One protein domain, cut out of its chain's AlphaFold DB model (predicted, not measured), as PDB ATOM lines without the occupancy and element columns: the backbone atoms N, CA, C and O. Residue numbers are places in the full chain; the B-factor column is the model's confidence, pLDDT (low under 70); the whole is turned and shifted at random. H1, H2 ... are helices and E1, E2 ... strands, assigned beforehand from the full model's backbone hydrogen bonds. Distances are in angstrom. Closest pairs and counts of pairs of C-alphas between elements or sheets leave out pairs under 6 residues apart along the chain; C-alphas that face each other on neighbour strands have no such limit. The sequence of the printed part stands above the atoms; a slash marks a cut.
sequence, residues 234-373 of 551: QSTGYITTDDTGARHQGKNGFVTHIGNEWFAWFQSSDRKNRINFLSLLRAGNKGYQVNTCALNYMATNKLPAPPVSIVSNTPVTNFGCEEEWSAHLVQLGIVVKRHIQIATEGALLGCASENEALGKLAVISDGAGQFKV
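AT A GLANCE: This is residues 234 to 373 of the 551 residues of the protein "Hypothetical Y4jO" of Photobacterium profundum (strain SS9) (UniProt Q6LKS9). What is the main picture? A strongly twisted four-stranded sheet makes one side of the domain, with H1 over one of its faces; H1 lies between the sheet and the long helix H5, on which H2 packs, with H3 packed on H2 and H4 near H5. What makes it up? The printed part has 140 residues with six named helices and four named strands, in the order E1 E2 E3 H1 H2 H3 H4 H5 H6 E4. The sheet runs E3, E2, E1, E4 and is mixed; the class is mixed, helices and strands. How large is it? It is compact, with a radius of gyration of the C-alphas of 15.5 A, and spans 42 by 37 by 26 A.

IN THESE COORDINATES: Where are the strands? E1 is residues 238 to 245, 23.8 A long from C-alpha 238 at (-37.415, 28.306, 24.449); E2 is 254 to 259, 16.3 A; E3 is 264 to 269, 16.7 A. E4 is residues 362 to 365 and ends with C-alpha 365 at (-26.852, 30.991, 25.765). Where are the helices? H1 is residues 274 to 281, H2 292 to 300, H3 305 to 312, H4 322 to 331, 14.2 A long, and H6 356 to 359. H5, residues 337 to 353, is 24.1 A long and begins with C-alpha 337 at (-26.477, 50.261, 43.610).

HOW THE PARTS SIT: How is the sheet paired? E1, E2 and E3 form a meander, each strand the antiparallel neighbour of the one before, with N 255 and O 244 2.8 A apart and N 267 and O 256 3.0 A apart. E4, an edge strand, is parallel to E1 at 30 degrees, with N 239 and O 362 2.8 A apart. What is on the sheet? H1 is on it at a height over the sheet of 9.7 A, only just over E2 with 3 C-alphas, and slantwise to the strands at 41 degrees to E2 on the local plane. What touches the hub, H5? H1 touches it at Ile 275 and Glu 345, closest C-alphas 5.6 A, at a shallow tilt of 18 degrees, the same way. H2 touches it at Ala 294 and Gly 346, closest C-alphas 4.1 A, opposite ways at 35.5 degrees, only just a steep tilt. With its residues 352 to 353 alone H5 only just touches H6, with 3 pairs of C-alphas within 8 A, only at the corner, Ser 353 and Gly 359 being closest at 4.8 A. Where are H3 and H4? H2 and H3 form a helical hairpin, with C-alphas of Leu 295 and Val 308 closest at 7.1 A. H4 is close to H5 but not clearly touching, with C-alphas of Leu 329 and Ile 340 closest at 7.1 A; in H1 to H5 every O i to N i+4 pair is within hydrogen-bond range, and H6 is too short for one.

THE WHOLE: How far does it reach? The two C-alphas farthest apart, Gly 250 and Asn 313, are 45.5 A apart. Is there a cut or a long link? The printed part has no cut, and no link is long. How confident is the model? The mean pLDDT of the printed part is 93.3, and no printed residue is under 70.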
ATOM      1  N   GLN A 234     -43.761  33.212  22.486       91.88
ATOM      2  CA  GLN A 234     -44.850  32.254  22.711       91.88
ATOM      3  C   GLN A 234     -44.706  30.961  21.891       91.88
ATOM      4  O   GLN A 234     -45.397  29.990  22.168       91.88
ATOM      5  N   SER A 235     -43.798  30.921  20.910       92.31
ATOM      6  CA  SER A 235     -43.795  29.874  19.879       92.31
ATOM      7  C   SER A 235     -43.276  28.497  20.331       92.31
ATOM      8  O   SER A 235     -43.963  27.498  20.160       92.31
ATOM      9  N   THR A 236     -42.063  28.388  20.886       88.19
ATOM     10  CA  THR A 236     -41.405  27.071  21.104       88.19
ATOM     11  C   THR A 236     -41.077  26.757  22.561       88.19
ATOM     12  O   THR A 236     -40.384  25.782  22.838       88.19
ATOM     13  N   GLY A 237     -41.495  27.601  23.509       92.19
ATOM     14  CA  GLY A 237     -41.152  27.450  24.930       92.19
ATOM     15  C   GLY A 237     -39.660  27.629  25.251       92.19
ATOM     16  O   GLY A 237     -39.260  27.470  26.407       92.19
ATOM     17  N   TYR A 238     -38.827  27.980  24.268       95.88
ATOM     18  CA  TYR A 238     -37.415  28.306  24.449       95.88
ATOM     19  C   TYR A 238     -36.973  29.418  23.496       95.88
ATOM     20  O   TYR A 238     -37.542  29.607  22.422       95.88
ATOM     21  N   ILE A 239     -35.885  30.091  23.862       97.00
ATOM     22  CA  ILE A 239     -35.130  30.991  22.993       97.00
ATOM     23  C   ILE A 239     -33.635  30.691  23.076       97.00
ATOM     24  O   ILE A 239     -33.116  30.237  24.094       97.00
ATOM     25  N   THR A 240     -32.927  31.001  22.002       97.38
ATOM     26  CA  THR A 240     -31.475  31.172  21.983       97.38
ATOM     27  C   THR A 240     -31.150  32.659  21.978       97.38
ATOM     28  O   THR A 240     -31.804  33.423  21.262       97.38
ATOM     29  N   THR A 241     -30.146  33.065  22.750       96.56
ATOM     30  CA  THR A 241     -29.737  34.468  22.864       96.56
ATOM     31  C   THR A 241     -28.223  34.613  22.875       96.56
ATOM     32  O   THR A 241     -27.507  33.761  23.408       96.56
ATOM     33  N   ASP A 242     -27.747  35.710  22.296       94.69
ATOM     34  CA  ASP A 242     -26.338  36.098  22.281       94.69
ATOM     35  C   ASP A 242     -26.205  37.617  22.051       94.69
ATOM     36  O   ASP A 242     -27.126  38.267  21.551       94.69
ATOM     37  N   ASP A 243     -25.056  38.189  22.408       93.19
ATOM     38  CA  ASP A 243     -24.720  39.595  22.187       93.19
ATOM     39  C   ASP A 243     -23.479  39.725  21.308       93.19
ATOM     40  O   ASP A 243     -22.422  39.160  21.594       93.19
ATOM     41  N   THR A 244     -23.523  40.626  20.328       92.44
ATOM     42  CA  THR A 244     -22.306  41.072  19.640       92.44
ATOM     43  C   THR A 244     -22.125  42.579  19.725       92.44
ATOM     44  O   THR A 244     -23.076  43.341  19.875       92.44
ATOM     45  N   GLY A 245     -20.878  43.040  19.634       91.62
ATOM     46  CA  GLY A 245     -20.583  44.471  19.651       91.62
ATOM     47  C   GLY A 245     -21.193  45.189  18.439       91.62
ATOM     48  O   GLY A 245     -21.010  44.771  17.295       91.62
ATOM     49  N   ALA A 246     -21.839  46.322  18.664       90.44
ATOM     50  CA  ALA A 246     -22.412  47.173  17.635       90.44
ATOM     51  C   ALA A 246     -22.078  48.635  17.947       90.44
ATOM     52  O   ALA A 246     -22.709  49.256  18.794       90.44
ATOM     53  N   ARG A 247     -21.072  49.200  17.262       90.94
ATOM     54  CA  ARG A 247     -20.716  50.613  17.451       90.94
ATOM     55  C   ARG A 247     -21.844  51.520  16.965       90.94
ATOM     56  O   ARG A 247     -22.412  51.291  15.891       90.94
ATOM     57  N   HIS A 248     -22.113  52.561  17.739       93.75
ATOM     58  CA  HIS A 248     -23.120  53.568  17.448       93.75
ATOM     59  C   HIS A 248     -22.556  54.953  17.765       93.75
ATOM     60  O   HIS A 248     -21.981  55.153  18.830       93.75
ATOM     61  N   GLN A 249     -22.629  55.885  16.810       92.31
ATOM     62  CA  GLN A 249     -22.070  57.240  16.944       92.31
ATOM     63  C   GLN A 249     -20.608  57.256  17.439       92.31
ATOM     64  O   GLN A 249     -20.189  58.099  18.223       92.31
ATOM     65  N   GLY A 250     -19.805  56.284  16.992       88.25
ATOM     66  CA  GLY A 250     -18.407  56.139  17.411       88.25
ATOM     67  C   GLY A 250     -18.201  55.535  18.806       88.25
ATOM     68  O   GLY A 250     -17.073  55.157  19.119       88.25
ATOM     69  N   LYS A 251     -19.255  55.345  19.603       91.00
ATOM     70  CA  LYS A 251     -19.209  54.700  20.920       91.00
ATOM     71  C   LYS A 251     -19.427  53.192  20.805       91.00
ATOM     72  O   LYS A 251     -20.008  52.700  19.832       91.00
ATOM     73  N   ASN A 252     -18.911  52.450  21.781       91.75
ATOM     74  CA  ASN A 252     -19.165  51.017  21.884       91.75
ATOM     75  C   ASN A 252     -20.610  50.792  22.334       91.75
ATOM     76  O   ASN A 252     -21.064  51.419  23.284       91.75
ATOM     77  N   GLY A 253     -21.293  49.884  21.653       92.31
ATOM     78  CA  GLY A 253     -22.626  49.408  22.000       92.31
ATOM     79  C   GLY A 253     -22.734  47.928  21.665       92.31
ATOM     80  O   GLY A 253     -21.750  47.295  21.254       92.31
ATOM     81  N   PHE A 254     -23.925  47.374  21.823       94.06
ATOM     82  CA  PHE A 254     -24.203  45.954  21.660       94.06
ATOM     83  C   PHE A 254     -25.486  45.765  20.866       94.06
ATOM     84  O   PHE A 254     -26.357  46.631  20.868       94.06
ATOM     85  N   VAL A 255     -25.587  44.641  20.171       95.81
ATOM     86  CA  VAL A 255     -26.841  44.150  19.611       95.81
ATOM     87  C   VAL A 255     -27.107  42.777  20.200       95.81
ATOM     88  O   VAL A 255     -26.273  41.875  20.079       95.81
ATOM     89  N   THR A 256     -28.257  42.661  20.850       97.19
ATOM     90  CA  THR A 256     -28.775  41.417  21.408       97.19
ATOM     91  C   THR A 256     -29.589  40.713  20.336       97.19
ATOM     92  O   THR A 256     -30.440  41.334  19.695       97.19
ATOM     93  N   HIS A 257     -29.315  39.429  20.127       97.62
ATOM     94  CA  HIS A 257     -30.161  38.519  19.357       97.62
ATOM     95  C   HIS A 257     -31.048  37.728  20.311       97.62
ATOM     96  O   HIS A 257     -30.558  37.203  21.304       97.62
ATOM     97  N   ILE A 258     -32.331  37.625  19.980       97.94
ATOM     98  CA  ILE A 258     -33.290  36.708  20.598       97.94
ATOM     99  C   ILE A 258     -33.970  35.960  19.458       97.94
ATOM    100  O   ILE A 258     -34.458  36.579  18.513       97.94
ATOM    101  N   GLY A 259     -34.008  34.636  19.508       97.25
ATOM    102  CA  GLY A 259     -34.647  33.862  18.450       97.25
ATOM    103  C   GLY A 259     -34.761  32.386  18.768       97.25
ATOM    104  O   GLY A 259     -34.382  31.938  19.845       97.25
ATOM    105  N   ASN A 260     -35.248  31.625  17.799       96.00
ATOM    106  CA  ASN A 260     -35.284  30.167  17.828       96.00
ATOM    107  C   ASN A 260     -35.185  29.626  16.389       96.00
ATOM    108  O   ASN A 260     -34.563  30.250  15.519       96.00
ATOM    109  N   GLU A 261     -35.746  28.446  16.128       94.31
ATOM    110  CA  GLU A 261     -35.782  27.856  14.788       94.31
ATOM    111  C   GLU A 261     -36.590  28.700  13.788       94.31
ATOM    112  O   GLU A 261     -36.184  28.823  12.635       94.31
ATOM    113  N   TRP A 262     -37.657  29.362  14.243       96.50
ATOM    114  CA  TRP A 262     -38.645  30.033  13.396       96.50
ATOM    115  C   TRP A 262     -38.448  31.542  13.269       96.50
ATOM    116  O   TRP A 262     -38.817  32.113  12.245       96.50
ATOM    117  N   PHE A 263     -37.836  32.200  14.260       97.75
ATOM    118  CA  PHE A 263     -37.605  33.647  14.211       97.75
ATOM    119  C   PHE A 263     -36.216  34.075  14.683       97.75
ATOM    120  O   PHE A 263     -35.505  33.356  15.390       97.75
ATOM    121  N   ALA A 264     -35.827  35.277  14.266       98.12
ATOM    122  CA  ALA A 264     -34.693  36.009  14.805       98.12
ATOM    123  C   ALA A 264     -35.075  37.473  14.971       98.12
ATOM    124  O   ALA A 264     -35.557  38.120  14.041       98.12
ATOM    125  N   TRP A 265     -34.796  38.000  16.150       98.50
ATOM    126  CA  TRP A 265     -35.069  39.369  16.526       98.50
ATOM    127  C   TRP A 265     -33.802  40.015  17.075       98.50
ATOM    128  O   TRP A 265     -33.016  39.380  17.778       98.50
ATOM    129  N   PHE A 266     -33.589  41.280  16.726       97.94
ATOM    130  CA  PHE A 266     -32.398  42.029  17.106       97.94
ATOM    131  C   PHE A 266     -32.767  43.354  17.745       97.94
ATOM    132  O   PHE A 266     -33.631  44.076  17.241       97.94
ATOM    133  N   GLN A 267     -32.031  43.729  18.783       97.62
ATOM    134  CA  GLN A 267     -32.133  45.058  19.364       97.62
ATOM    135  C   GLN A 267     -30.790  45.552  19.849       97.62
ATOM    136  O   GLN A 267     -30.070  44.877  20.584       97.62
ATOM    137  N   SER A 268     -30.469  46.767  19.434       96.19
ATOM    138  CA  SER A 268     -29.260  47.448  19.842       96.19
ATOM    139  C   SER A 268     -29.489  48.265  21.094       96.19
ATOM    140  O   SER A 268     -30.523  48.913  21.251       96.19
ATOM    141  N   SER A 269     -28.483  48.258  21.956       94.25
ATOM    142  CA  SER A 269     -28.452  49.003  23.204       94.25
ATOM    143  C   SER A 269     -27.016  49.379  23.539       94.25
ATOM    144  O   SER A 269     -26.058  48.725  23.120       94.25
ATOM    145  N   ASP A 270     -26.861  50.423  24.340       92.50
ATOM    146  CA  ASP A 270     -25.560  50.824  24.874       92.50
ATOM    147  C   ASP A 270     -25.218  50.029  26.153       92.50
ATOM    148  O   ASP A 270     -24.122  50.142  26.701       92.50
ATOM    149  N   ARG A 271     -26.152  49.194  26.637       90.12
ATOM    150  CA  ARG A 271     -26.041  48.417  27.876       90.12
ATOM    151  C   ARG A 271     -25.937  46.920  27.578       90.12
ATOM    152  O   ARG A 271     -26.814  46.351  26.938       90.12
ATOM    153  N   LYS A 272     -24.911  46.265  28.133       92.00
ATOM    154  CA  LYS A 272     -24.770  44.798  28.173       92.00
ATOM    155  C   LYS A 272     -24.931  44.299  29.605       92.00
ATOM    156  O   LYS A 272     -23.953  44.103  30.323       92.00
ATOM    157  N   ASN A 273     -26.175  44.180  30.059       94.25
ATOM    158  CA  ASN A 273     -26.496  43.710  31.403       94.25
ATOM    159  C   ASN A 273     -27.861  43.008  31.446       94.25
ATOM    160  O   ASN A 273     -28.627  43.034  30.482       94.25
ATOM    161  N   ARG A 274     -28.143  42.356  32.577       95.88
ATOM    162  CA  ARG A 274     -29.360  41.561  32.771       95.88
ATOM    163  C   ARG A 274     -30.632  42.405  32.750       95.88
ATOM    164  O   ARG A 274     -31.612  41.966  32.172       95.88
ATOM    165  N   ILE A 275     -30.600  43.612  33.323       96.56
ATOM    166  CA  ILE A 275     -31.718  44.568  33.273       96.56
ATOM    167  C   ILE A 275     -32.131  44.815  31.822       96.56
ATOM    168  O   ILE A 275     -33.296  44.637  31.496       96.56
ATOM    169  N   ASN A 276     -31.173  45.127  30.942       96.19
ATOM    170  CA  ASN A 276     -31.444  45.315  29.520       96.19
ATOM    171  C   ASN A 276     -32.108  44.070  28.920       96.19
ATOM    172  O   ASN A 276     -33.175  44.189  28.336       96.19
ATOM    173  N   PHE A 277     -31.529  42.880  29.112       96.62
ATOM    174  CA  PHE A 277     -32.098  41.638  28.577       96.62
ATOM    175  C   PHE A 277     -33.531  41.373  29.068       96.62
ATOM    176  O   PHE A 277     -34.408  41.082  28.260       96.62
ATOM    177  N   LEU A 278     -33.790  41.540  30.368       95.44
ATOM    178  CA  LEU A 278     -35.122  41.382  30.953       95.44
ATOM    179  C   LEU A 278     -36.117  42.411  30.412       95.44
ATOM    180  O   LEU A 278     -37.244  42.042  30.104       95.44
ATOM    181  N   SER A 279     -35.707  43.669  30.224       95.06
ATOM    182  CA  SER A 279     -36.542  44.680  29.568       95.06
ATOM    183  C   SER A 279     -36.925  44.267  28.143       95.06
ATOM    184  O   SER A 279     -38.072  44.472  27.749       95.06
ATOM    185  N   LEU A 280     -36.006  43.656  27.380       95.44
ATOM    186  CA  LEU A 280     -36.299  43.172  26.025       95.44
ATOM    187  C   LEU A 280     -37.286  41.997  26.036       95.44
ATOM    188  O   LEU A 280     -38.220  41.997  25.239       95.44
ATOM    189  N   LEU A 281     -37.136  41.032  26.953       93.12
ATOM    190  CA  LEU A 281     -38.020  39.856  27.048       93.12
ATOM    191  C   LEU A 281     -39.496  40.192  27.288       93.12
ATOM    192  O   LEU A 281     -40.360  39.358  27.048       93.12
ATOM    193  N   ARG A 282     -39.800  41.409  27.732       91.88
ATOM    194  CA  ARG A 282     -41.175  41.872  27.941       91.88
ATOM    195  C   ARG A 282     -41.850  42.415  26.683       91.88
ATOM    196  O   ARG A 282     -42.956  42.934  26.782       91.88
ATOM    197  N   ALA A 283     -41.186  42.342  25.527       92.56
ATOM    198  CA  ALA A 283     -41.753  42.655  24.214       92.56
ATOM    199  C   ALA A 283     -42.512  44.000  24.151       92.56
ATOM    200  O   ALA A 283     -43.590  44.093  23.579       92.56
ATOM    201  N   GLY A 284     -41.946  45.049  24.760       90.75
ATOM    202  CA  GLY A 284     -42.528  46.399  24.772       90.75
ATOM    203  C   GLY A 284     -43.316  46.757  26.035       90.75
ATOM    204  O   GLY A 284     -43.557  47.942  26.264       90.75
ATOM    205  N   ASN A 285     -43.641  45.791  26.903       90.81
ATOM    206  CA  ASN A 285     -44.237  46.090  28.203       90.81
ATOM    207  C   ASN A 285     -43.223  46.831  29.105       90.81
ATOM    208  O   ASN A 285     -42.092  46.382  29.347       90.81
ATOM    209  N   LYS A 286     -43.640  48.011  29.577       93.06
ATOM    210  CA  LYS A 286     -42.839  48.940  30.383       93.06
ATOM    211  C   LYS A 286     -42.999  48.736  31.892       93.06
ATOM    212  O   LYS A 286     -42.180  49.271  32.633       93.06
ATOM    213  N   GLY A 287     -43.983  47.953  32.330       93.00
ATOM    214  CA  GLY A 287     -44.354  47.829  33.736       93.00
ATOM    215  C   GLY A 287     -43.335  47.083  34.595       93.00
ATOM    216  O   GLY A 287     -42.487  46.369  34.083       93.00
ATOM    217  N   TYR A 288     -43.388  47.243  35.910       95.88
ATOM    218  CA  TYR A 288     -42.565  46.547  36.904       95.88
ATOM    219  C   TYR A 288     -43.499  45.999  37.972       95.88
ATOM    220  O   TYR A 288     -44.470  46.665  38.329       95.88
ATOM    221  N   GLN A 289     -43.213  44.806  38.492       94.81
ATOM    222  CA  GLN A 289     -44.106  44.184  39.461       94.81
ATOM    223  C   GLN A 289     -43.363  43.485  40.595       94.81
ATOM    224  O   GLN A 289     -42.469  42.671  40.371       94.81
ATOM    225  N   VAL A 290     -43.797  43.757  41.821       95.25
ATOM    226  CA  VAL A 290     -43.380  43.057  43.034       95.25
ATOM    227  C   VAL A 290     -44.392  41.952  43.326       95.25
ATOM    228  O   VAL A 290     -45.425  42.173  43.949       95.25
ATOM    229  N   ASN A 291     -44.088  40.746  42.858       93.06
ATOM    230  CA  ASN A 291     -44.860  39.535  43.131       93.06
ATOM    231  C   ASN A 291     -43.952  38.437  43.717       93.06
ATOM    232  O   ASN A 291     -42.761  38.649  43.965       93.06
ATOM    233  N   THR A 292     -44.490  37.232  43.914       92.50
ATOM    234  CA  THR A 292     -43.727  36.093  44.446       92.50
ATOM    235  C   THR A 292     -42.497  35.756  43.595       92.50
ATOM    236  O   THR A 292     -41.443  35.444  44.148       92.50
ATOM    237  N   CYS A 293     -42.583  35.863  42.263       92.12
ATOM    238  CA  CYS A 293     -41.439  35.643  41.373       92.12
ATOM    239  C   CYS A 293     -40.332  36.679  41.625       92.12
ATOM    240  O   CYS A 293     -39.167  36.309  41.801       92.12
ATOM    241  N   ALA A 294     -40.700  37.959  41.728       94.94
ATOM    242  CA  ALA A 294     -39.766  39.042  42.013       94.94
ATOM    243  C   ALA A 294     -39.053  38.844  43.359       94.94
ATOM    244  O   ALA A 294     -37.824  38.909  43.425       94.94
ATOM    245  N   LEU A 295     -39.803  38.543  44.423       95.12
ATOM    246  CA  LEU A 295     -39.250  38.330  45.763       95.12
ATOM    247  C   LEU A 295     -38.337  37.093  45.820       95.12
ATOM    248  O   LEU A 295     -37.231  37.166  46.362       95.12
ATOM    249  N   ASN A 296     -38.736  35.987  45.183       93.50
ATOM    250  CA  ASN A 296     -37.903  34.785  45.070       93.50
ATOM    251  C   ASN A 296     -36.595  35.067  44.324       93.50
ATOM    252  O   ASN A 296     -35.526  34.593  44.726       93.50
ATOM    253  N   TYR A 297     -36.655  35.866  43.257       94.25
ATOM    254  CA  TYR A 297     -35.465  36.290  42.532       94.25
ATOM    255  C   TYR A 297     -34.533  37.125  43.417       94.25
ATOM    256  O   TYR A 297     -33.323  36.870  43.443       94.25
ATOM    257  N   MET A 298     -35.078  38.097  44.157       95.94
ATOM    258  CA  MET A 298     -34.305  38.949  45.063       95.94
ATOM    259  C   MET A 298     -33.601  38.127  46.147       95.94
ATOM    260  O   MET A 298     -32.398  38.300  46.358       95.94
ATOM    261  N   ALA A 299     -34.312  37.179  46.767       93.88
ATOM    262  CA  ALA A 299     -33.756  36.269  47.766       93.88
ATOM    263  C   ALA A 299     -32.647  35.376  47.177       93.88
ATOM    264  O   ALA A 299     -31.539  35.316  47.714       93.88
ATOM    265  N   THR A 300     -32.896  34.754  46.018       92.94
ATOM    266  CA  THR A 300     -31.923  33.885  45.327       92.94
ATOM    267  C   THR A 300     -30.644  34.639  44.947       92.94
ATOM    268  O   THR A 300     -29.540  34.097  45.025       92.94
ATOM    269  N   ASN A 301     -30.771  35.916  44.576       94.06
ATOM    270  CA  ASN A 301     -29.640  36.783  44.236       94.06
ATOM    271  C   ASN A 301     -29.044  37.519  45.448       94.06
ATOM    272  O   ASN A 301     -28.181  38.383  45.262       94.06
ATOM    273  N   LYS A 302     -29.433  37.123  46.669       94.94
ATOM    274  CA  LYS A 302     -28.890  37.591  47.952       94.94
ATOM    275  C   LYS A 302     -29.097  39.089  48.204       94.94
ATOM    276  O   LYS A 302     -28.196  39.755  48.715       94.94
ATOM    277  N   LEU A 303     -30.267  39.631  47.853       95.12
ATOM    278  CA  LEU A 303     -30.683  40.933  48.381       95.12
ATOM    279  C   LEU A 303     -30.807  40.818  49.916       95.12
ATOM    280  O   LEU A 303     -31.418  39.854  50.381       95.12
ATOM    281  N   PRO A 304     -30.230  41.737  50.718       94.25
ATOM    282  CA  PRO A 304     -30.313  41.631  52.172       94.25
ATOM    283  C   PRO A 304     -31.758  41.630  52.679       94.25
ATOM    284  O   PRO A 304     -32.640  42.232  52.064       94.25
ATOM    285  N   ALA A 305     -31.984  40.991  53.829       91.75
ATOM    286  CA  ALA A 305     -33.319  40.843  54.403       91.75
ATOM    287  C   ALA A 305     -34.057  42.182  54.624       91.75
ATOM    288  O   ALA A 305     -35.225  42.239  54.258       91.75
ATOM    289  N   PRO A 306     -33.430  43.276  55.120       91.75
ATOM    290  CA  PRO A 306     -34.175  44.513  55.353       91.75
ATOM    291  C   PRO A 306     -34.774  45.124  54.069       91.75
ATOM    292  O   PRO A 306     -35.981  45.351  54.058       91.75
ATOM    293  N   PRO A 307     -34.025  45.313  52.955       90.62
ATOM    294  CA  PRO A 307     -34.626  45.706  51.678       90.62
ATOM    295  C   PRO A 307     -35.711  44.752  51.164       90.62
ATOM    296  O   PRO A 307     -36.721  45.229  50.656       90.62
ATOM    297  N   VAL A 308     -35.536  43.428  51.298       91.12
ATOM    298  CA  VAL A 308     -36.566  42.452  50.883       91.12
ATOM    299  C   VAL A 308     -37.854  42.657  51.678       91.12
ATOM    300  O   VAL A 308     -38.917  42.747  51.072       91.12
ATOM    301  N   SER A 309     -37.764  42.786  53.005       91.06
ATOM    302  CA  SER A 309     -38.922  42.996  53.878       91.06
ATOM    303  C   SER A 309     -39.633  44.321  53.601       91.06
ATOM    304  O   SER A 309     -40.859  44.388  53.629       91.06
ATOM    305  N   ILE A 310     -38.880  45.389  53.321       91.19
ATOM    306  CA  ILE A 310     -39.458  46.693  52.975       91.19
ATOM    307  C   ILE A 310     -40.222  46.598  51.645       91.19
ATOM    308  O   ILE A 310     -41.354  47.065  51.555       91.19
ATOM    309  N   VAL A 311     -39.635  45.945  50.637       90.62
ATOM    310  CA  VAL A 311     -40.272  45.737  49.327       90.62
ATOM    311  C   VAL A 311     -41.471  44.791  49.420       90.62
ATOM    312  O   VAL A 311     -42.448  45.003  48.718       90.62
ATOM    313  N   SER A 312     -41.449  43.765  50.276       91.31
ATOM    314  CA  SER A 312     -42.577  42.828  50.410       91.31
ATOM    315  C   SER A 312     -43.778  43.412  51.153       91.31
ATOM    316  O   SER A 312     -44.896  42.958  50.938       91.31
ATOM    317  N   ASN A 313     -43.557  44.390  52.036       89.69
ATOM    318  CA  ASN A 313     -44.598  44.972  52.890       89.69
ATOM    319  C   ASN A 313     -45.243  46.233  52.294       89.69
ATOM    320  O   ASN A 313     -46.081  46.865  52.937       89.69
ATOM    321  N   THR A 314     -44.839  46.633  51.087       85.94
ATOM    322  CA  THR A 314     -45.388  47.813  50.420       85.94
ATOM    323  C   THR A 314     -46.780  47.519  49.839       85.94
ATOM    324  O   THR A 314     -46.981  46.459  49.245       85.94
ATOM    325  N   PRO A 315     -47.753  48.440  49.956       85.69
ATOM    326  CA  PRO A 315     -49.081  48.246  49.371       85.69
ATOM    327  C   PRO A 315     -49.092  48.396  47.841       85.69
ATOM    328  O   PRO A 315     -50.015  47.919  47.186       85.69
ATOM    329  N   VAL A 316     -48.086  49.063  47.258       89.44
ATOM    330  CA  VAL A 316     -47.996  49.312  45.812       89.44
ATOM    331  C   VAL A 316     -47.076  48.283  45.168       89.44
ATOM    332  O   VAL A 316     -45.859  48.362  45.301       89.44
ATOM    333  N   THR A 317     -47.653  47.325  44.448       92.75
ATOM    334  CA  THR A 317     -46.905  46.213  43.840       92.75
ATOM    335  C   THR A 317     -46.745  46.322  42.327       92.75
ATOM    336  O   THR A 317     -45.957  45.567  41.767       92.75
ATOM    337  N   ASN A 318     -47.436  47.259  41.672       95.06
ATOM    338  CA  ASN A 318     -47.420  47.461  40.222       95.06
ATOM    339  C   ASN A 318     -46.960  48.880  39.881       95.06
ATOM    340  O   ASN A 318     -47.446  49.841  40.472       95.06
ATOM    341  N   PHE A 319     -46.077  49.000  38.893       96.00
ATOM    342  CA  PHE A 319     -45.550  50.269  38.389       96.00
ATOM    343  C   PHE A 319     -45.609  50.249  36.862       96.00
ATOM    344  O   PHE A 319     -45.301  49.224  36.258       96.00
ATOM    345  N   GLY A 320     -45.996  51.347  36.222       94.62
ATOM    346  CA  GLY A 320     -46.178  51.445  34.773       94.62
ATOM    347  C   GLY A 320     -44.885  51.665  33.985       94.62
ATOM    348  O   GLY A 320     -44.827  51.336  32.796       94.62
ATOM    349  N   CYS A 321     -43.838  52.199  34.620       94.56
ATOM    350  CA  CYS A 321     -42.584  52.551  33.952       94.56
ATOM    351  C   CYS A 321     -41.355  52.550  34.884       94.56
ATOM    352  O   CYS A 321     -41.456  52.330  36.094       94.56
ATOM    353  N   GLU A 322     -40.171  52.785  34.301       94.75
ATOM    354  CA  GLU A 322     -38.892  52.828  35.027       94.75
ATOM    355  C   GLU A 322     -38.842  54.001  36.013       94.75
ATOM    356  O   GLU A 322     -38.255  53.875  37.089       94.75
ATOM    357  N   GLU A 323     -39.473  55.126  35.671       96.56
ATOM    358  CA  GLU A 323     -39.513  56.331  36.495       96.56
ATOM    359  C   GLU A 323     -40.293  56.090  37.795       96.56
ATOM    360  O   GLU A 323     -39.785  56.389  38.876       96.56
ATOM    361  N   GLU A 324     -41.479  55.479  37.704       96.56
ATOM    362  CA  GLU A 324     -42.299  55.109  38.866       96.56
ATOM    363  C   GLU A 324     -41.580  54.099  39.769       96.56
ATOM    364  O   GLU A 324     -41.509  54.286  40.986       96.56
ATOM    365  N   TRP A 325     -40.980  53.058  39.180       97.00
ATOM    366  CA  TRP A 325     -40.205  52.064  39.926       97.00
ATOM    367  C   TRP A 325     -38.988  52.680  40.630       97.00
ATOM    368  O   TRP A 325     -38.702  52.385  41.792       97.00
ATOM    369  N   SER A 326     -38.267  53.571  39.946       96.19
ATOM    370  CA  SER A 326     -37.088  54.233  40.507       96.19
ATOM    371  C   SER A 326     -37.462  55.168  41.656       96.19
ATOM    372  O   SER A 326     -36.798  55.150  42.695       96.19
ATOM    373  N   ALA A 327     -38.545  55.938  41.511       95.62
ATOM    374  CA  ALA A 327     -39.079  56.780  42.579       95.62
ATOM    375  C   ALA A 327     -39.482  55.945  43.804       95.62
ATOM    376  O   ALA A 327     -39.185  56.323  44.939       95.62
ATOM    377  N   HIS A 328     -40.070  54.768  43.576       95.50
ATOM    378  CA  HIS A 328     -40.432  53.846  44.644       95.50
ATOM    379  C   HIS A 328     -39.216  53.340  45.431       95.50
ATOM    380  O   HIS A 328     -39.205  53.388  46.661       95.50
ATOM    381  N   LEU A 329     -38.151  52.913  44.745       95.94
ATOM    382  CA  LEU A 329     -36.919  52.476  45.413       95.94
ATOM    383  C   LEU A 329     -36.284  53.588  46.260       95.94
ATOM    384  O   LEU A 329     -35.786  53.315  47.354       95.94
ATOM    385  N   VAL A 330     -36.332  54.836  45.781       95.12
ATOM    386  CA  VAL A 330     -35.865  56.008  46.536       95.12
ATOM    387  C   VAL A 330     -36.719  56.231  47.784       95.12
ATOM    388  O   VAL A 330     -36.162  56.416  48.865       95.12
ATOM    389  N   GLN A 331     -38.049  56.153  47.667       94.00
ATOM    390  CA  GLN A 331     -38.972  56.288  48.799       94.00
ATOM    391  C   GLN A 331     -38.725  55.226  49.881       94.00
ATOM    392  O   GLN A 331     -38.801  55.527  51.071       94.00
ATOM    393  N   LEU A 332     -38.376  54.002  49.479       93.31
ATOM    394  CA  LEU A 332     -38.032  52.908  50.391       93.31
ATOM    395  C   LEU A 332     -36.610  53.013  50.979       93.31
ATOM    396  O   LEU A 332     -36.193  52.139  51.740       93.31
ATOM    397  N   GLY A 333     -35.836  54.043  50.620       94.19
ATOM    398  CA  GLY A 333     -34.455  54.220  51.076       94.19
ATOM    399  C   GLY A 333     -33.466  53.209  50.482       94.19
ATOM    400  O   GLY A 333     -32.360  53.032  51.001       94.19
ATOM    401  N   ILE A 334     -33.822  52.533  49.385       94.38
ATOM    402  CA  ILE A 334     -32.960  51.547  48.723       94.38
ATOM    403  C   ILE A 334     -32.003  52.282  47.783       94.38
ATOM    404  O   ILE A 334     -32.243  52.422  46.589       94.38
ATOM    405  N   VAL A 335     -30.886  52.752  48.340       93.44
ATOM    406  CA  VAL A 335     -29.900  53.587  47.623       93.44
ATOM    407  C   VAL A 335     -28.660  52.824  47.148       93.44
ATOM    408  O   VAL A 335     -27.912  53.285  46.286       93.44
ATOM    409  N   VAL A 336     -28.412  51.631  47.696       95.94
ATOM    410  CA  VAL A 336     -27.226  50.837  47.349       95.94
ATOM    411  C   VAL A 336     -27.378  50.287  45.932       95.94
ATOM    412  O   VAL A 336     -28.279  49.497  45.658       95.94
ATOM    413  N   LYS A 337     -26.440  50.629  45.039       95.38
ATOM    414  CA  LYS A 337     -26.477  50.261  43.610       95.38
ATOM    415  C   LYS A 337     -26.747  48.774  43.357       95.38
ATOM    416  O   LYS A 337     -27.520  48.430  42.469       95.38
ATOM    417  N   ARG A 338     -26.125  47.880  44.137       95.62
ATOM    418  CA  ARG A 338     -26.341  46.428  44.010       95.62
ATOM    419  C   ARG A 338     -27.749  46.012  44.442       95.62
ATOM    420  O   ARG A 338     -28.314  45.117  43.823       95.62
ATOM    421  N   HIS A 339     -28.311  46.657  45.464       96.94
ATOM    422  CA  HIS A 339     -29.670  46.387  45.935       96.94
ATOM    423  C   HIS A 339     -30.696  46.857  44.909       96.94
ATOM    424  O   HIS A 339     -31.552  46.070  44.528       96.94
ATOM    425  N   ILE A 340     -30.527  48.079  44.388       96.88
ATOM    426  CA  ILE A 340     -31.325  48.613  43.276       96.88
ATOM    427  C   ILE A 340     -31.274  47.643  42.098       96.88
ATOM    428  O   ILE A 340     -32.311  47.241  41.597       96.88
ATOM    429  N   GLN A 341     -30.082  47.198  41.689       96.88
ATOM    430  CA  GLN A 341     -29.947  46.265  40.573       96.88
ATOM    431  C   GLN A 341     -30.743  44.969  40.796       96.88
ATOM    432  O   GLN A 341     -31.494  44.568  39.911       96.88
ATOM    433  N   ILE A 342     -30.574  44.306  41.946       96.94
ATOM    434  CA  ILE A 342     -31.261  43.037  42.231       96.94
ATOM    435  C   ILE A 342     -32.776  43.247  42.323       96.94
ATOM    436  O   ILE A 342     -33.528  42.443  41.775       96.94
ATOM    437  N   ALA A 343     -33.219  44.321  42.982       97.12
ATOM    438  CA  ALA A 343     -34.631  44.658  43.103       97.12
ATOM    439  C   ALA A 343     -35.249  44.938  41.727       97.12
ATOM    440  O   ALA A 343     -36.285  44.374  41.396       97.12
ATOM    441  N   THR A 344     -34.582  45.734  40.888       97.50
ATOM    442  CA  THR A 344     -35.027  46.032  39.523       97.50
ATOM    443  C   THR A 344     -35.077  44.772  38.663       97.50
ATOM    444  O   THR A 344     -36.089  44.523  38.023       97.50
ATOM    445  N   GLU A 345     -34.034  43.934  38.668       97.06
ATOM    446  CA  GLU A 345     -34.052  42.646  37.957       97.06
ATOM    447  C   GLU A 345     -35.215  41.752  38.425       97.06
ATOM    448  O   GLU A 345     -35.900  41.158  37.593       97.06
ATOM    449  N   GLY A 346     -35.475  41.704  39.736       95.94
ATOM    450  CA  GLY A 346     -36.613  40.986  40.309       95.94
ATOM    451  C   GLY A 346     -37.951  41.542  39.835       95.94
ATOM    452  O   GLY A 346     -38.790  40.773  39.382       95.94
ATOM    453  N   ALA A 347     -38.142  42.860  39.866       96.44
ATOM    454  CA  ALA A 347     -39.397  43.492  39.467       96.44
ATOM    455  C   ALA A 347     -39.678  43.387  37.956       96.44
ATOM    456  O   ALA A 347     -40.830  43.229  37.541       96.44
ATOM    457  N   LEU A 348     -38.629  43.416  37.121       95.81
ATOM    458  CA  LEU A 348     -38.740  43.127  35.688       95.81
ATOM    459  C   LEU A 348     -39.197  41.677  35.458       95.81
ATOM    460  O   LEU A 348     -40.080  41.443  34.633       95.81
ATOM    461  N   LEU A 349     -38.610  40.716  36.186       93.75
ATOM    462  CA  LEU A 349     -38.991  39.300  36.122       93.75
ATOM    463  C   LEU A 349     -40.392  39.043  36.672       93.75
ATOM    464  O   LEU A 349     -41.112  38.236  36.094       93.75
ATOM    465  N   GLY A 350     -40.791  39.745  37.733       93.12
ATOM    466  CA  GLY A 350     -42.146  39.691  38.269       93.12
ATOM    467  C   GLY A 350     -43.167  40.033  37.193       93.12
ATOM    468  O   GLY A 350     -44.034  39.218  36.894       93.12
ATOM    469  N   CYS A 351     -42.973  41.155  36.502       91.38
ATOM    470  CA  CYS A 351     -43.835  41.541  35.386       91.38
ATOM    471  C   CYS A 351     -43.779  40.528  34.224       91.38
ATOM    472  O   CYS A 351     -44.809  40.155  33.675       91.38
ATOM    473  N   ALA A 352     -42.593  40.014  33.873       87.81
ATOM    474  CA  ALA A 352     -42.476  38.991  32.829       87.81
ATOM    475  C   ALA A 352     -43.201  37.678  33.191       87.81
ATOM    476  O   ALA A 352     -43.685  36.986  32.298       87.81
ATOM    477  N   SER A 353     -43.285  37.337  34.481       86.12
ATOM    478  CA  SER A 353     -43.899  36.097  34.966       86.12
ATOM    479  C   SER A 353     -45.429  36.072  34.911       86.12
ATOM    480  O   SER A 353     -45.996  34.986  34.990       86.12
ATOM    481  N   GLU A 354     -46.097  37.219  34.732       82.50
ATOM    482  CA  GLU A 354     -47.554  37.260  34.499       82.50
ATOM    483  C   GLU A 354     -47.945  36.550  33.198       82.50
ATOM    484  O   GLU A 354     -49.047  36.020  33.067       82.50
ATOM    485  N   ASN A 355     -47.022  36.497  32.236       81.69
ATOM    486  CA  ASN A 355     -47.167  35.669  31.057       81.69
ATOM    487  C   ASN A 355     -46.661  34.252  31.370       81.69
ATOM    488  O   ASN A 355     -45.455  34.010  31.465       81.69
ATOM    489  N   GLU A 356     -47.585  33.299  31.493       78.50
ATOM    490  CA  GLU A 356     -47.263  31.911  31.847       78.50
ATOM    491  C   GLU A 356     -46.253  31.267  30.876       78.50
ATOM    492  O   GLU A 356     -45.375  30.505  31.302       78.50
ATOM    493  N   ALA A 357     -46.310  31.619  29.585       78.88
ATOM    494  CA  ALA A 357     -45.365  31.127  28.585       78.88
ATOM    495  C   ALA A 357     -43.936  31.636  28.851       78.88
ATOM    496  O   ALA A 357     -42.979  30.872  28.726       78.88
ATOM    497  N   LEU A 358     -43.787  32.894  29.292       81.25
ATOM    498  CA  LEU A 358     -42.498  33.450  29.716       81.25
ATOM    499  C   LEU A 358     -42.001  32.813  31.018       81.25
ATOM    500  O   LEU A 358     -40.811  32.523  31.135       81.25
ATOM    501  N   GLY A 359     -42.896  32.533  31.972       79.44
ATOM    502  CA  GLY A 359     -42.548  31.856  33.227       79.44
ATOM    503  C   GLY A 359     -41.929  30.466  33.023       79.44
ATOM    504  O   GLY A 359     -41.074  30.045  33.804       79.44
ATOM    505  N   LYS A 360     -42.310  29.776  31.941       84.44
ATOM    506  CA  LYS A 360     -41.785  28.459  31.542       84.44
ATOM    507  C   LYS A 360     -40.715  28.535  30.444       84.44
ATOM    508  O   LYS A 360     -40.283  27.493  29.958       84.44
ATOM    509  N   LEU A 361     -40.268  29.720  30.032       92.94
ATOM    510  CA  LEU A 361     -39.337  29.867  28.912       92.94
ATOM    511  C   LEU A 361     -37.921  29.390  29.280       92.94
ATOM    512  O   LEU A 361     -37.341  29.825  30.278       92.94
ATOM    513  N   ALA A 362     -37.337  28.534  28.437       95.81
ATOM    514  CA  ALA A 362     -35.919  28.199  28.520       95.81
ATOM    515  C   ALA A 362     -35.061  29.213  27.748       95.81
ATOM    516  O   ALA A 362     -35.293  29.465  26.567       95.81
ATOM    517  N   VAL A 363     -34.033  29.760  28.395       96.88
ATOM    518  CA  VAL A 363     -33.061  30.679  27.788       96.88
ATOM    519  C   VAL A 363     -31.752  29.932  27.557       96.88
ATOM    520  O   VAL A 363     -31.077  29.552  28.511       96.88
ATOM    521  N   ILE A 364     -31.381  29.729  26.293       97.62
ATOM    522  CA  ILE A 364     -30.156  29.024  25.903       97.62
ATOM    523  C   ILE A 364     -29.101  30.036  25.450       97.62
ATOM    524  O   ILE A 364     -29.339  30.812  24.522       97.62
ATOM    525  N   SER A 365     -27.927  30.039  26.087       95.94
ATOM    526  CA  SER A 365     -26.852  30.991  25.765       95.94
ATOM    527  C   SER A 365     -25.439  30.418  25.959       95.94
ATOM    528  O   SER A 365     -25.251  29.252  26.313       95.94
ATOM    529  N   ASP A 366     -24.425  31.251  25.717       91.44
ATOM    530  CA  ASP A 366     -22.998  30.974  25.943       91.44
ATOM    531  C   ASP A 366     -22.583  30.948  27.431       91.44
ATOM    532  O   ASP A 366     -21.443  30.616  27.752       91.44
ATOM    533  N   GLY A 367     -23.494  31.293  28.346       88.50
ATOM    534  CA  GLY A 367     -23.225  31.388  29.782       88.50
ATOM    535  C   GLY A 367     -22.897  32.792  30.287       88.50
ATOM    536  O   GLY A 367     -22.593  32.948  31.474       88.50
ATOM    537  N   ALA A 368     -22.999  33.826  29.447       90.50
ATOM    538  CA  ALA A 368     -22.861  35.203  29.898       90.50
ATOM    539  C   ALA A 368     -23.932  35.557  30.951       90.50
ATOM    540  O   ALA A 368     -25.122  35.257  30.806       90.50
ATOM    541  N   GLY A 369     -23.503  36.204  32.040       91.81
ATOM    542  CA  GLY A 369     -24.322  36.382  33.242       91.81
ATOM    543  C   GLY A 369     -25.649  37.107  33.005       91.81
ATOM    544  O   GLY A 369     -26.624  36.817  33.698       91.81
ATOM    545  N   GLN A 370     -25.733  37.997  32.014       94.06
ATOM    546  CA  GLN A 370     -26.965  38.713  31.678       94.06
ATOM    547  C   GLN A 370     -28.104  37.800  31.208       94.06
ATOM    548  O   GLN A 370     -29.260  38.141  31.424       94.06
ATOM    549  N   PHE A 371     -27.789  36.630  30.651       95.00
ATOM    550  CA  PHE A 371     -28.777  35.671  30.149       95.00
ATOM    551  C   PHE A 371     -29.159  34.594  31.171       95.00
ATOM    552  O   PHE A 371     -30.076  33.818  30.928       95.00
ATOM    553  N   LYS A 372     -28.470  34.538  32.321       93.31
ATOM    554  CA  LYS A 372     -28.714  33.551  33.381       93.31
ATOM    555  C   LYS A 372     -29.955  33.920  34.209       93.31
ATOM    556  O   LYS A 372     -29.832  34.381  35.344       93.31
ATOM    557  N   VAL A 373     -31.126  33.760  33.603       91.94
ATOM    558  CA  VAL A 373     -32.467  34.010  34.160       91.94
ATOM    559  C   VAL A 373     -33.429  32.912  33.698       91.94
ATOM    560  O   VAL A 373     -33.105  32.183  32.761       91.94
TER     561      VAL A 373